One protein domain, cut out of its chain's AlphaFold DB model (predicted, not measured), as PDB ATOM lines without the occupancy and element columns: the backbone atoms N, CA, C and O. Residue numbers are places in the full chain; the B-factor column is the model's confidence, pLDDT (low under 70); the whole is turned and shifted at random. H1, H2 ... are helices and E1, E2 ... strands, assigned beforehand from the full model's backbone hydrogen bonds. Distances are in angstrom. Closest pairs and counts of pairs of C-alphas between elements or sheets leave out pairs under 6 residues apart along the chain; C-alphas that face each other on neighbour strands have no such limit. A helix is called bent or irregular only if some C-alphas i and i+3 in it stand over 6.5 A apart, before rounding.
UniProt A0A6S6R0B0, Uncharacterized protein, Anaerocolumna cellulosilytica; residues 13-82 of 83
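What this domain is: This is residues 13 to 82 of the 83 residues of an uncharacterized protein of Anaerocolumna cellulosilytica (UniProt A0A6S6R0B0). A small compact head, made of the two short paired strands E1 and E2 and the short helices H1 and H2, has one long helix, H3, leading away from it, and residues 54 to 82 stick out as an arm. In the head, H1 and H2 meet at a steep tilt, and H2 passes near the strand pair with its residues 39 to 43. The printed part has 70 residues, with three named helices and two named strands in the order E1, H1, E2, H2, H3; the two-stranded sheet is antiparallel and the class is mostly helix. The whole is extended, with a radius of gyration of the C-alphas of 20.3 A, and it spans 66 by 23 by 17 A, the arm making the length.

How they stand to each other: The sheet pairs E1, residues 13 to 15, with E2, residues 31 to 34, antiparallel at 146 degrees between their directions. C-alphas 14 and 32 face each other at 5.1 A, and N 14 and O 32, like N 32 and O 14, are within hydrogen-bond range at 2.9 A. H2, residues 37 to 48, comes closest to E2 at the C-alphas of Leu 40 and Ile 34, 6.2 A apart, while E1 and H2 are apart. H1, residues 18 to 25, touches H2, which touches it with residues 43 to 47 alone; the closest C-alphas are those of Tyr 24 and Val 47, 6.7 A apart. These two helices run opposite ways at a steep tilt of 59 degrees. H3, residues 51 to 80, is close to H2 but not clearly touching, with the closest C-alphas, those of Val 47 and Ile 53, 7.7 A apart; the two run the same way at a steep tilt of 48 degrees. H3 is also close to H1 but not clearly touching, with the closest C-alphas, those of Leu 20 and Ile 52, 7.7 A apart. H3 is apart from E1 and from E2. In H1, H2 and H3 every O i to N i+4 pair is within hydrogen-bond range.

Where its parts are: E1 begins at C-alpha 13, (-53.787, -12.993, -55.549), and E2 runs from Thr 31 to Ile 34. H1 measures 10.8 A from first to last C-alpha and H2 16.3 A. H3 is the longest helix, with 30 residues and 43.9 A from C-alpha 51 at (-44.223, -9.190, -34.409) to C-alpha 80 at (-35.622, -44.100, -9.298). No helix is bent.

The domain as a whole: The C-alphas of Asn 35 and Gln 82 are the two farthest apart, at 66.4 A. Without residues 54 to 82, which stand free, the body has 41 residues and spans 24 by 19 by 13 A. The printed part has no cut, and its four links are tight. The mean pLDDT of the printed part is 83.0, and residues 77 to 82 are under 70.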
ATOM      1  N   MET A  13     -52.880 -13.289 -56.645       87.75
ATOM      2  CA  MET A  13     -53.787 -12.993 -55.549       87.75
ATOM      3  C   MET A  13     -53.272 -13.668 -54.280       87.75
ATOM      4  O   MET A  13     -53.145 -14.889 -54.234       87.75
ATOM      5  N   VAL A  14     -52.974 -12.870 -53.259       86.00
ATOM      6  CA  VAL A  14     -52.516 -13.343 -51.951       86.00
ATOM      7  C   VAL A  14     -53.639 -13.149 -50.944       86.00
ATOM      8  O   VAL A  14     -54.192 -12.052 -50.837       86.00
ATOM      9  N   VAL A  15     -53.966 -14.213 -50.214       86.31
ATOM     10  CA  VAL A  15     -54.930 -14.183 -49.112       86.31
ATOM     11  C   VAL A  15     -54.170 -14.325 -47.800       86.31
ATOM     12  O   VAL A  15     -53.382 -15.256 -47.649       86.31
ATOM     13  N   ILE A  16     -54.391 -13.404 -46.864       84.88
ATOM     14  CA  ILE A  16     -53.773 -13.409 -45.532       84.88
ATOM     15  C   ILE A  16     -54.834 -13.404 -44.433       84.88
ATOM     16  O   ILE A  16     -55.968 -12.976 -44.651       84.88
ATOM     17  N   ASN A  17     -54.462 -13.897 -43.251       84.56
ATOM     18  CA  ASN A  17     -55.345 -13.914 -42.086       84.56
ATOM     19  C   ASN A  17     -55.590 -12.492 -41.533       84.56
ATOM     20  O   ASN A  17     -54.958 -11.518 -41.948       84.56
ATOM     21  N   GLU A  18     -56.534 -12.370 -40.596       82.19
ATOM     22  CA  GLU A  18     -56.940 -11.071 -40.051       82.19
ATOM     23  C   GLU A  18     -55.810 -10.345 -39.325       82.19
ATOM     24  O   GLU A  18     -55.567  -9.172 -39.606       82.19
ATOM     25  N   GLU A  19     -55.083 -11.040 -38.458       80.44
ATOM     26  CA  GLU A  19     -53.981 -10.460 -37.687       80.44
ATOM     27  C   GLU A  19     -52.885  -9.903 -38.606       80.44
ATOM     28  O   GLU A  19     -52.506  -8.738 -38.488       80.44
ATOM     29  N   LEU A  20     -52.469 -10.671 -39.620       79.50
ATOM     30  CA  LEU A  20     -51.490 -10.229 -40.614       79.50
ATOM     31  C   LEU A  20     -52.022  -9.086 -41.485       79.50
ATOM     32  O   LEU A  20     -51.247  -8.235 -41.913       79.50
ATOM     33  N   SER A  21     -53.329  -9.038 -41.767       82.31
ATOM     34  CA  SER A  21     -53.923  -7.933 -42.536       82.31
ATOM     35  C   SER A  21     -53.857  -6.598 -41.796       82.31
ATOM     36  O   SER A  21     -53.555  -5.559 -42.396       82.31
ATOM     37  N   ILE A  22     -54.072  -6.642 -40.479       81.81
ATOM     38  CA  ILE A  22     -53.976  -5.485 -39.596       81.81
ATOM     39  C   ILE A  22     -52.518  -5.030 -39.504       81.81
ATOM     40  O   ILE A  22     -52.253  -3.847 -39.705       81.81
ATOM     41  N   ASP A  23     -51.567  -5.943 -39.327       78.06
ATOM     42  CA  ASP A  23     -50.142  -5.588 -39.281       78.06
ATOM     43  C   ASP A  23     -49.620  -5.070 -40.635       78.06
ATOM     44  O   ASP A  23     -48.799  -4.149 -40.707       78.06
ATOM     45  N   TYR A  24     -50.130  -5.606 -41.747       76.38
ATOM     46  CA  TYR A  24     -49.681  -5.219 -43.079       76.38
ATOM     47  C   TYR A  24     -50.175  -3.828 -43.514       76.38
ATOM     48  O   TYR A  24     -49.403  -3.066 -44.104       76.38
ATOM     49  N   ASN A  25     -51.436  -3.466 -43.260       78.56
ATOM     50  CA  ASN A  25     -52.026  -2.216 -43.780       78.56
ATOM     51  C   ASN A  25     -52.963  -1.495 -42.790       78.56
ATOM     52  O   ASN A  25     -53.663  -0.556 -43.166       78.56
ATOM     53  N   GLY A  26     -53.045  -1.941 -41.536       75.62
ATOM     54  CA  GLY A  26     -53.973  -1.392 -40.539       75.62
ATOM     55  C   GLY A  26     -55.450  -1.590 -40.893       75.62
ATOM     56  O   GLY A  26     -56.321  -0.951 -40.308       75.62
ATOM     57  N   LYS A  27     -55.750  -2.434 -41.889       77.50
ATOM     58  CA  LYS A  27     -57.091  -2.657 -42.435       77.50
ATOM     59  C   LYS A  27     -57.363  -4.147 -42.521       77.50
ATOM     60  O   LYS A  27     -56.500  -4.908 -42.941       77.50
ATOM     61  N   ARG A  28     -58.608  -4.530 -42.244       76.94
ATOM     62  CA  ARG A  28     -59.126  -5.900 -42.386       76.94
ATOM     63  C   ARG A  28     -59.400  -6.263 -43.849       76.94
ATOM     64  O   ARG A  28     -60.507  -6.639 -44.219       76.94
ATOM     65  N   ASN A  29     -58.396  -6.072 -44.697       77.88
ATOM     66  CA  ASN A  29     -58.425  -6.494 -46.089       77.88
ATOM     67  C   ASN A  29     -57.638  -7.794 -46.190       77.88
ATOM     68  O   ASN A  29     -56.435  -7.800 -45.952       77.88
ATOM     69  N   TYR A  30     -58.311  -8.879 -46.549       83.31
ATOM     70  CA  TYR A  30     -57.710 -10.216 -46.561       83.31
ATOM     71  C   TYR A  30     -57.084 -10.575 -47.906       83.31
ATOM     72  O   TYR A  30     -56.220 -11.440 -47.958       83.31
ATOM     73  N   THR A  31     -57.495  -9.902 -48.983       85.75
ATOM     74  CA  THR A  31     -57.113 -10.241 -50.358       85.75
ATOM     75  C   THR A  31     -56.314  -9.112 -50.993       85.75
ATOM     76  O   THR A  31     -56.784  -7.974 -51.068       85.75
ATOM     77  N   TYR A  32     -55.129  -9.440 -51.502       85.44
ATOM     78  CA  TYR A  32     -54.216  -8.503 -52.149       85.44
ATOM     79  C   TYR A  32     -53.887  -8.976 -53.558       85.44
ATOM     80  O   TYR A  32     -53.398 -10.087 -53.752       85.44
ATOM     81  N   LEU A  33     -54.140  -8.115 -54.543       89.56
ATOM     82  CA  LEU A  33     -53.692  -8.325 -55.913       89.56
ATOM     83  C   LEU A  33     -52.300  -7.712 -56.080       89.56
ATOM     84  O   LEU A  33     -52.116  -6.511 -55.883       89.56
ATOM     85  N   ILE A  34     -51.323  -8.534 -56.446       88.75
ATOM     86  CA  ILE A  34     -49.924  -8.143 -56.570       88.75
ATOM     87  C   ILE A  34     -49.477  -8.322 -58.012       88.75
ATOM     88  O   ILE A  34     -49.455  -9.428 -58.544       88.75
ATOM     89  N   ASN A  35     -49.061  -7.223 -58.631       89.50
ATOM     90  CA  ASN A  35     -48.758  -7.178 -60.061       89.50
ATOM     91  C   ASN A  35     -47.277  -7.422 -60.391       89.50
ATOM     92  O   ASN A  35     -46.910  -7.395 -61.562       89.50
ATOM     93  N   SER A  36     -46.406  -7.607 -59.395       87.56
ATOM     94  CA  SER A  36     -44.969  -7.783 -59.629       87.56
ATOM     95  C   SER A  36     -44.278  -8.600 -58.545       87.56
ATOM     96  O   SER A  36     -44.711  -8.638 -57.391       87.56
ATOM     97  N   MET A  37     -43.137  -9.185 -58.908       86.75
ATOM     98  CA  MET A  37     -42.282  -9.923 -57.977       86.75
ATOM     99  C   MET A  37     -41.821  -9.071 -56.816       86.75
ATOM    100  O   MET A  37     -41.918  -9.504 -55.674       86.75
ATOM    101  N   LYS A  38     -41.412  -7.831 -57.096       87.56
ATOM    102  CA  LYS A  38     -40.993  -6.906 -56.048       87.56
ATOM    103  C   LYS A  38     -42.132  -6.591 -55.077       87.56
ATOM    104  O   LYS A  38     -41.895  -6.484 -53.881       87.56
ATOM    105  N   GLY A  39     -43.367  -6.482 -55.572       87.06
ATOM    106  CA  GLY A  39     -44.541  -6.296 -54.719       87.06
ATOM    107  C   GLY A  39     -44.782  -7.488 -53.795       87.06
ATOM    108  O   GLY A  39     -45.072  -7.297 -52.617       87.06
ATOM    109  N   LEU A  40     -44.607  -8.708 -54.312       87.81
ATOM    110  CA  LEU A  40     -44.770  -9.933 -53.530       87.81
ATOM    111  C   LEU A  40     -43.662 -10.064 -52.482       87.81
ATOM    112  O   LEU A  40     -43.951 -10.316 -51.320       87.81
ATOM    113  N   GLU A  41     -42.412  -9.830 -52.877       87.12
ATOM    114  CA  GLU A  41     -41.246  -9.849 -51.990       87.12
ATOM    115  C   GLU A  41     -41.404  -8.838 -50.845       87.12
ATOM    116  O   GLU A  41     -41.238  -9.190 -49.682       87.12
ATOM    117  N   ASN A  42     -41.812  -7.604 -51.152       89.38
ATOM    118  CA  ASN A  42     -42.047  -6.577 -50.137       89.38
ATOM    119  C   ASN A  42     -43.163  -6.973 -49.158       89.38
ATOM    120  O   ASN A  42     -43.046  -6.714 -47.961       89.38
ATOM    121  N   MET A  43     -44.240  -7.592 -49.655       87.56
ATOM    122  CA  MET A  43     -45.329  -8.069 -48.801       87.56
ATOM    123  C   MET A  43     -44.866  -9.199 -47.882       87.56
ATOM    124  O   MET A  43     -45.153  -9.156 -46.689       87.56
ATOM    125  N   ILE A  44     -44.122 -10.171 -48.416       85.81
ATOM    126  CA  ILE A  44     -43.572 -11.283 -47.633       85.81
ATOM    127  C   ILE A  44     -42.614 -10.763 -46.565       85.81
ATOM    128  O   ILE A  44     -42.777 -11.124 -45.407       85.81
ATOM    129  N   ASN A  45     -41.676  -9.880 -46.918       87.06
ATOM    130  CA  ASN A  45     -40.728  -9.316 -45.954       87.06
ATOM    131  C   ASN A  45     -41.465  -8.600 -44.820       87.06
ATOM    132  O   ASN A  45     -41.200  -8.862 -43.658       87.06
ATOM    133  N   LYS A  46     -42.478  -7.786 -45.139       84.88
ATOM    134  CA  LYS A  46     -43.267  -7.089 -44.115       84.88
ATOM    135  C   LYS A  46     -44.055  -8.041 -43.206       84.88
ATOM    136  O   LYS A  46     -44.227  -7.751 -42.028       84.88
ATOM    137  N   VAL A  47     -44.550  -9.155 -43.745       82.25
ATOM    138  CA  VAL A  47     -45.225 -10.202 -42.963       82.25
ATOM    139  C   VAL A  47     -44.231 -10.965 -42.086       82.25
ATOM    140  O   VAL A  47     -44.539 -11.238 -40.931       82.25
ATOM    141  N   ILE A  48     -43.042 -11.288 -42.596       81.00
ATOM    142  CA  ILE A  48     -41.992 -11.977 -41.834       81.00
ATOM    143  C   ILE A  48     -41.424 -11.093 -40.724       81.00
ATOM    144  O   ILE A  48     -41.237 -11.570 -39.609       81.00
ATOM    145  N   ASP A  49     -41.239  -9.806 -40.997       81.44
ATOM    146  CA  ASP A  49     -40.781  -8.816 -40.022       81.44
ATOM    147  C   ASP A  49     -41.892  -8.394 -39.040       81.44
ATOM    148  O   ASP A  49     -41.674  -7.537 -38.182       81.44
ATOM    149  N   SER A  50     -43.101  -8.961 -39.151       78.88
ATOM    150  CA  SER A  50     -44.176  -8.689 -38.198       78.88
ATOM    151  C   SER A  50     -43.878  -9.321 -36.837       78.88
ATOM    152  O   SER A  50     -43.304 -10.410 -36.727       78.88
ATOM    153  N   ASN A  51     -44.350  -8.668 -35.772       79.62
ATOM    154  CA  ASN A  51     -44.223  -9.190 -34.409       79.62
ATOM    155  C   ASN A  51     -44.894 -10.564 -34.242       79.62
ATOM    156  O   ASN A  51     -44.521 -11.317 -33.345       79.62
ATOM    157  N   ILE A  52     -45.844 -10.911 -35.118       78.50
ATOM    158  CA  ILE A  52     -46.533 -12.204 -35.131       78.50
ATOM    159  C   ILE A  52     -45.544 -13.352 -35.364       78.50
ATOM    160  O   ILE A  52     -45.612 -14.363 -34.667       78.50
ATOM    161  N   ILE A  53     -44.592 -13.204 -36.292       80.19
ATOM    162  CA  ILE A  53     -43.602 -14.254 -36.577       80.19
ATOM    163  C   ILE A  53     -42.577 -14.372 -35.452       80.19
ATOM    164  O   ILE A  53     -42.230 -15.486 -35.067       80.19
ATOM    165  N   VAL A  54     -42.155 -13.249 -34.866       84.81
ATOM    166  CA  VAL A  54     -41.284 -13.251 -33.678       84.81
ATOM    167  C   VAL A  54     -41.968 -13.965 -32.511       84.81
ATOM    168  O   VAL A  54     -41.370 -14.836 -31.881       84.81
ATOM    169  N   PHE A  55     -43.237 -13.651 -32.251       86.44
ATOM    170  CA  PHE A  55     -44.025 -14.289 -31.198       86.44
ATOM    171  C   PHE A  55     -44.211 -15.790 -31.447       86.44
ATOM    172  O   PHE A  55     -44.020 -16.598 -30.539       86.44
ATOM    173  N   LEU A  56     -44.529 -16.177 -32.683       86.44
ATOM    174  CA  LEU A  56     -44.655 -17.580 -33.066       86.44
ATOM    175  C   LEU A  56     -43.336 -18.333 -32.871       86.44
ATOM    176  O   LEU A  56     -43.333 -19.396 -32.255       86.44
ATOM    177  N   ALA A  57     -42.219 -17.779 -33.350       87.38
ATOM    178  CA  ALA A  57     -40.899 -18.373 -33.177       87.38
ATOM    179  C   ALA A  57     -40.559 -18.550 -31.692       87.38
ATOM    180  O   ALA A  57     -40.128 -19.627 -31.286       87.38
ATOM    181  N   GLN A  58     -40.829 -17.537 -30.865       90.50
ATOM    182  CA  GLN A  58     -40.595 -17.613 -29.427       90.50
ATOM    183  C   GLN A  58     -41.451 -18.695 -28.758       90.50
ATOM    184  O   GLN A  58     -40.943 -19.450 -27.932       90.50
ATOM    185  N   ASN A  59     -42.730 -18.809 -29.122       94.56
ATOM    186  CA  ASN A  59     -43.609 -19.847 -28.580       94.56
ATOM    187  C   ASN A  59     -43.148 -21.250 -28.969       94.56
ATOM    188  O   ASN A  59     -43.179 -22.146 -28.132       94.56
ATOM    189  N   LEU A  60     -42.698 -21.435 -30.213       93.50
ATOM    190  CA  LEU A  60     -42.159 -22.712 -30.674       93.50
ATOM    191  C   LEU A  60     -40.885 -23.081 -29.908       93.50
ATOM    192  O   LEU A  60     -40.791 -24.201 -29.422       93.50
ATOM    193  N   ILE A  61     -39.953 -22.138 -29.729       93.94
ATOM    194  CA  ILE A  61     -38.737 -22.351 -28.928       93.94
ATOM    195  C   ILE A  61     -39.100 -22.725 -27.488       93.94
ATOM    196  O   ILE A  61     -38.589 -23.709 -26.957       93.94
ATOM    197  N   ASN A  62     -40.006 -21.970 -26.861       95.88
ATOM    198  CA  ASN A  62     -40.429 -22.222 -25.485       95.88
ATOM    199  C   ASN A  62     -41.084 -23.600 -25.336       95.88
ATOM    200  O   ASN A  62     -40.834 -24.301 -24.358       95.88
ATOM    201  N   GLU A  63     -41.916 -23.992 -26.299       94.25
ATOM    202  CA  GLU A  63     -42.576 -25.293 -26.294       94.25
ATOM    203  C   GLU A  63     -41.580 -26.435 -26.519       94.25
ATOM    204  O   GLU A  63     -41.671 -27.448 -25.831       94.25
ATOM    205  N   SER A  64     -40.592 -26.267 -27.404       92.75
ATOM    206  CA  SER A  64     -39.512 -27.244 -27.584       92.75
ATOM    207  C   SER A  64     -38.704 -27.443 -26.302       92.75
ATOM    208  O   SER A  64     -38.532 -28.582 -25.878       92.75
ATOM    209  N   LEU A  65     -38.295 -26.358 -25.635       94.19
ATOM    210  CA  LEU A  65     -37.589 -26.433 -24.350       94.19
ATOM    211  C   LEU A  65     -38.440 -27.132 -23.283       94.19
ATOM    212  O   LEU A  65     -37.951 -27.969 -22.532       94.19
ATOM    213  N   ARG A  66     -39.744 -26.829 -23.235       93.06
ATOM    214  CA  ARG A  66     -40.675 -27.474 -22.303       93.06
ATOM    215  C   ARG A  66     -40.796 -28.977 -22.561       93.06
ATOM    216  O   ARG A  66     -40.931 -29.736 -21.604       93.06
ATOM    217  N   GLN A  67     -40.815 -29.401 -23.824       91.94
ATOM    218  CA  GLN A  67     -40.872 -30.817 -24.189       91.94
ATOM    219  C   GLN A  67     -39.587 -31.546 -23.799       91.94
ATOM    220  O   GLN A  67     -39.677 -32.594 -23.170       91.94
ATOM    221  N   GLU A  68     -38.427 -30.948 -24.071       91.12
ATOM    222  CA  GLU A  68     -37.118 -31.497 -23.702       91.12
ATOM    223  C   GLU A  68     -36.994 -31.684 -22.183       91.12
ATOM    224  O   GLU A  68     -36.763 -32.796 -21.714       91.12
ATOM    225  N   SER A  69     -37.298 -30.651 -21.387       88.69
ATOM    226  CA  SER A  69     -37.282 -30.770 -19.920       88.69
ATOM    227  C   SER A  69     -38.269 -31.818 -19.396       88.69
ATOM    228  O   SER A  69     -38.041 -32.445 -18.363       88.69
ATOM    229  N   LYS A  70     -39.397 -32.013 -20.087       89.12
ATOM    230  CA  LYS A  70     -40.379 -33.032 -19.713       89.12
ATOM    231  C   LYS A  70     -39.842 -34.440 -19.977       89.12
ATOM    232  O   LYS A  70     -40.073 -35.323 -19.157       89.12
ATOM    233  N   GLU A  71     -39.151 -34.652 -21.095       86.00
ATOM    234  CA  GLU A  71     -38.490 -35.922 -21.418       86.00
ATOM    235  C   GLU A  71     -37.382 -36.257 -20.412       86.00
ATOM    236  O   GLU A  71     -37.355 -37.376 -19.902       86.00
ATOM    237  N   GLU A  72     -36.549 -35.281 -20.039       81.81
ATOM    238  CA  GLU A  72     -35.512 -35.449 -19.008       81.81
ATOM    239  C   GLU A  72     -36.104 -35.884 -17.658       81.81
ATOM    240  O   GLU A  72     -35.628 -36.843 -17.048       81.81
ATOM    241  N   MET A  73     -37.200 -35.250 -17.222       75.19
ATOM    242  CA  MET A  73     -37.899 -35.638 -15.992       75.19
ATOM    243  C   MET A  73     -38.438 -37.076 -16.036       75.19
ATOM    244  O   MET A  73     -38.458 -37.750 -15.007       75.19
ATOM    245  N   TYR A  74     -38.919 -37.569 -17.182       75.31
ATOM    246  CA  TYR A  74     -39.407 -38.951 -17.274       75.31
ATOM    247  C   TYR A  74     -38.274 -39.971 -17.125       75.31
ATOM    248  O   TYR A  74     -38.443 -40.961 -16.415       75.31
ATOM    249  N   LEU A  75     -37.114 -39.696 -17.723       72.94
ATOM    250  CA  LEU A  75     -35.933 -40.560 -17.629       72.94
ATOM    251  C   LEU A  75     -35.385 -40.630 -16.194       72.94
ATOM    252  O   LEU A  75     -34.975 -41.696 -15.730       72.94
ATOM    253  N   GLU A  76     -35.411 -39.514 -15.465       70.44
ATOM    254  CA  GLU A  76     -34.960 -39.465 -14.071       70.44
ATOM    255  C   GLU A  76     -35.896 -40.253 -13.138       70.44
ATOM    256  O   GLU A  76     -35.427 -40.997 -12.277       70.44
ATOM    257  N   ASN A  77     -37.215 -40.187 -13.356       68.12
ATOM    258  CA  ASN A  77     -38.190 -40.939 -12.555       68.12
ATOM    259  C   ASN A  77     -38.143 -42.457 -12.820       68.12
ATOM    260  O   ASN A  77     -38.193 -43.235 -11.871       68.12
ATOM    261  N   GLU A  78     -37.962 -42.901 -14.071       67.62
ATOM    262  CA  GLU A  78     -37.784 -44.334 -14.382       67.62
ATOM    263  C   GLU A  78     -36.509 -44.925 -13.758       67.62
ATOM    264  O   GLU A  78     -36.458 -46.118 -13.457       67.62
ATOM    265  N   SER A  79     -35.487 -44.096 -13.535       63.62
ATOM    266  CA  SER A  79     -34.238 -44.503 -12.882       63.62
ATOM    267  C   SER A  79     -34.411 -44.736 -11.375       63.62
ATOM    268  O   SER A  79     -33.692 -45.545 -10.789       63.62
ATOM    269  N   ILE A  80     -35.348 -44.024 -10.741       62.56
ATOM    270  CA  ILE A  80     -35.622 -44.100  -9.298       62.56
ATOM    271  C   ILE A  80     -36.522 -45.300  -8.974       62.56
ATOM    272  O   ILE A  80     -36.295 -45.968  -7.970       62.56
ATOM    273  N   ASP A  81     -37.486 -45.623  -9.841       60.38
ATOM    274  CA  ASP A  81     -38.417 -46.749  -9.649       60.38
ATOM    275  C   ASP A  81     -37.770 -48.142  -9.855       60.38
ATOM    276  O   ASP A  81     -38.407 -49.169  -9.609       60.38
ATOM    277  N   GLN A  82     -36.510 -48.204 -10.307       57.41
ATOM    278  CA  GLN A  82     -35.744 -49.448 -10.504       57.41
ATOM    279  C   GLN A  82     -34.814 -49.818  -9.326       57.41
ATOM    280  O   GLN A  82     -34.081 -50.807  -9.431       57.41
TER     281      GLN A  82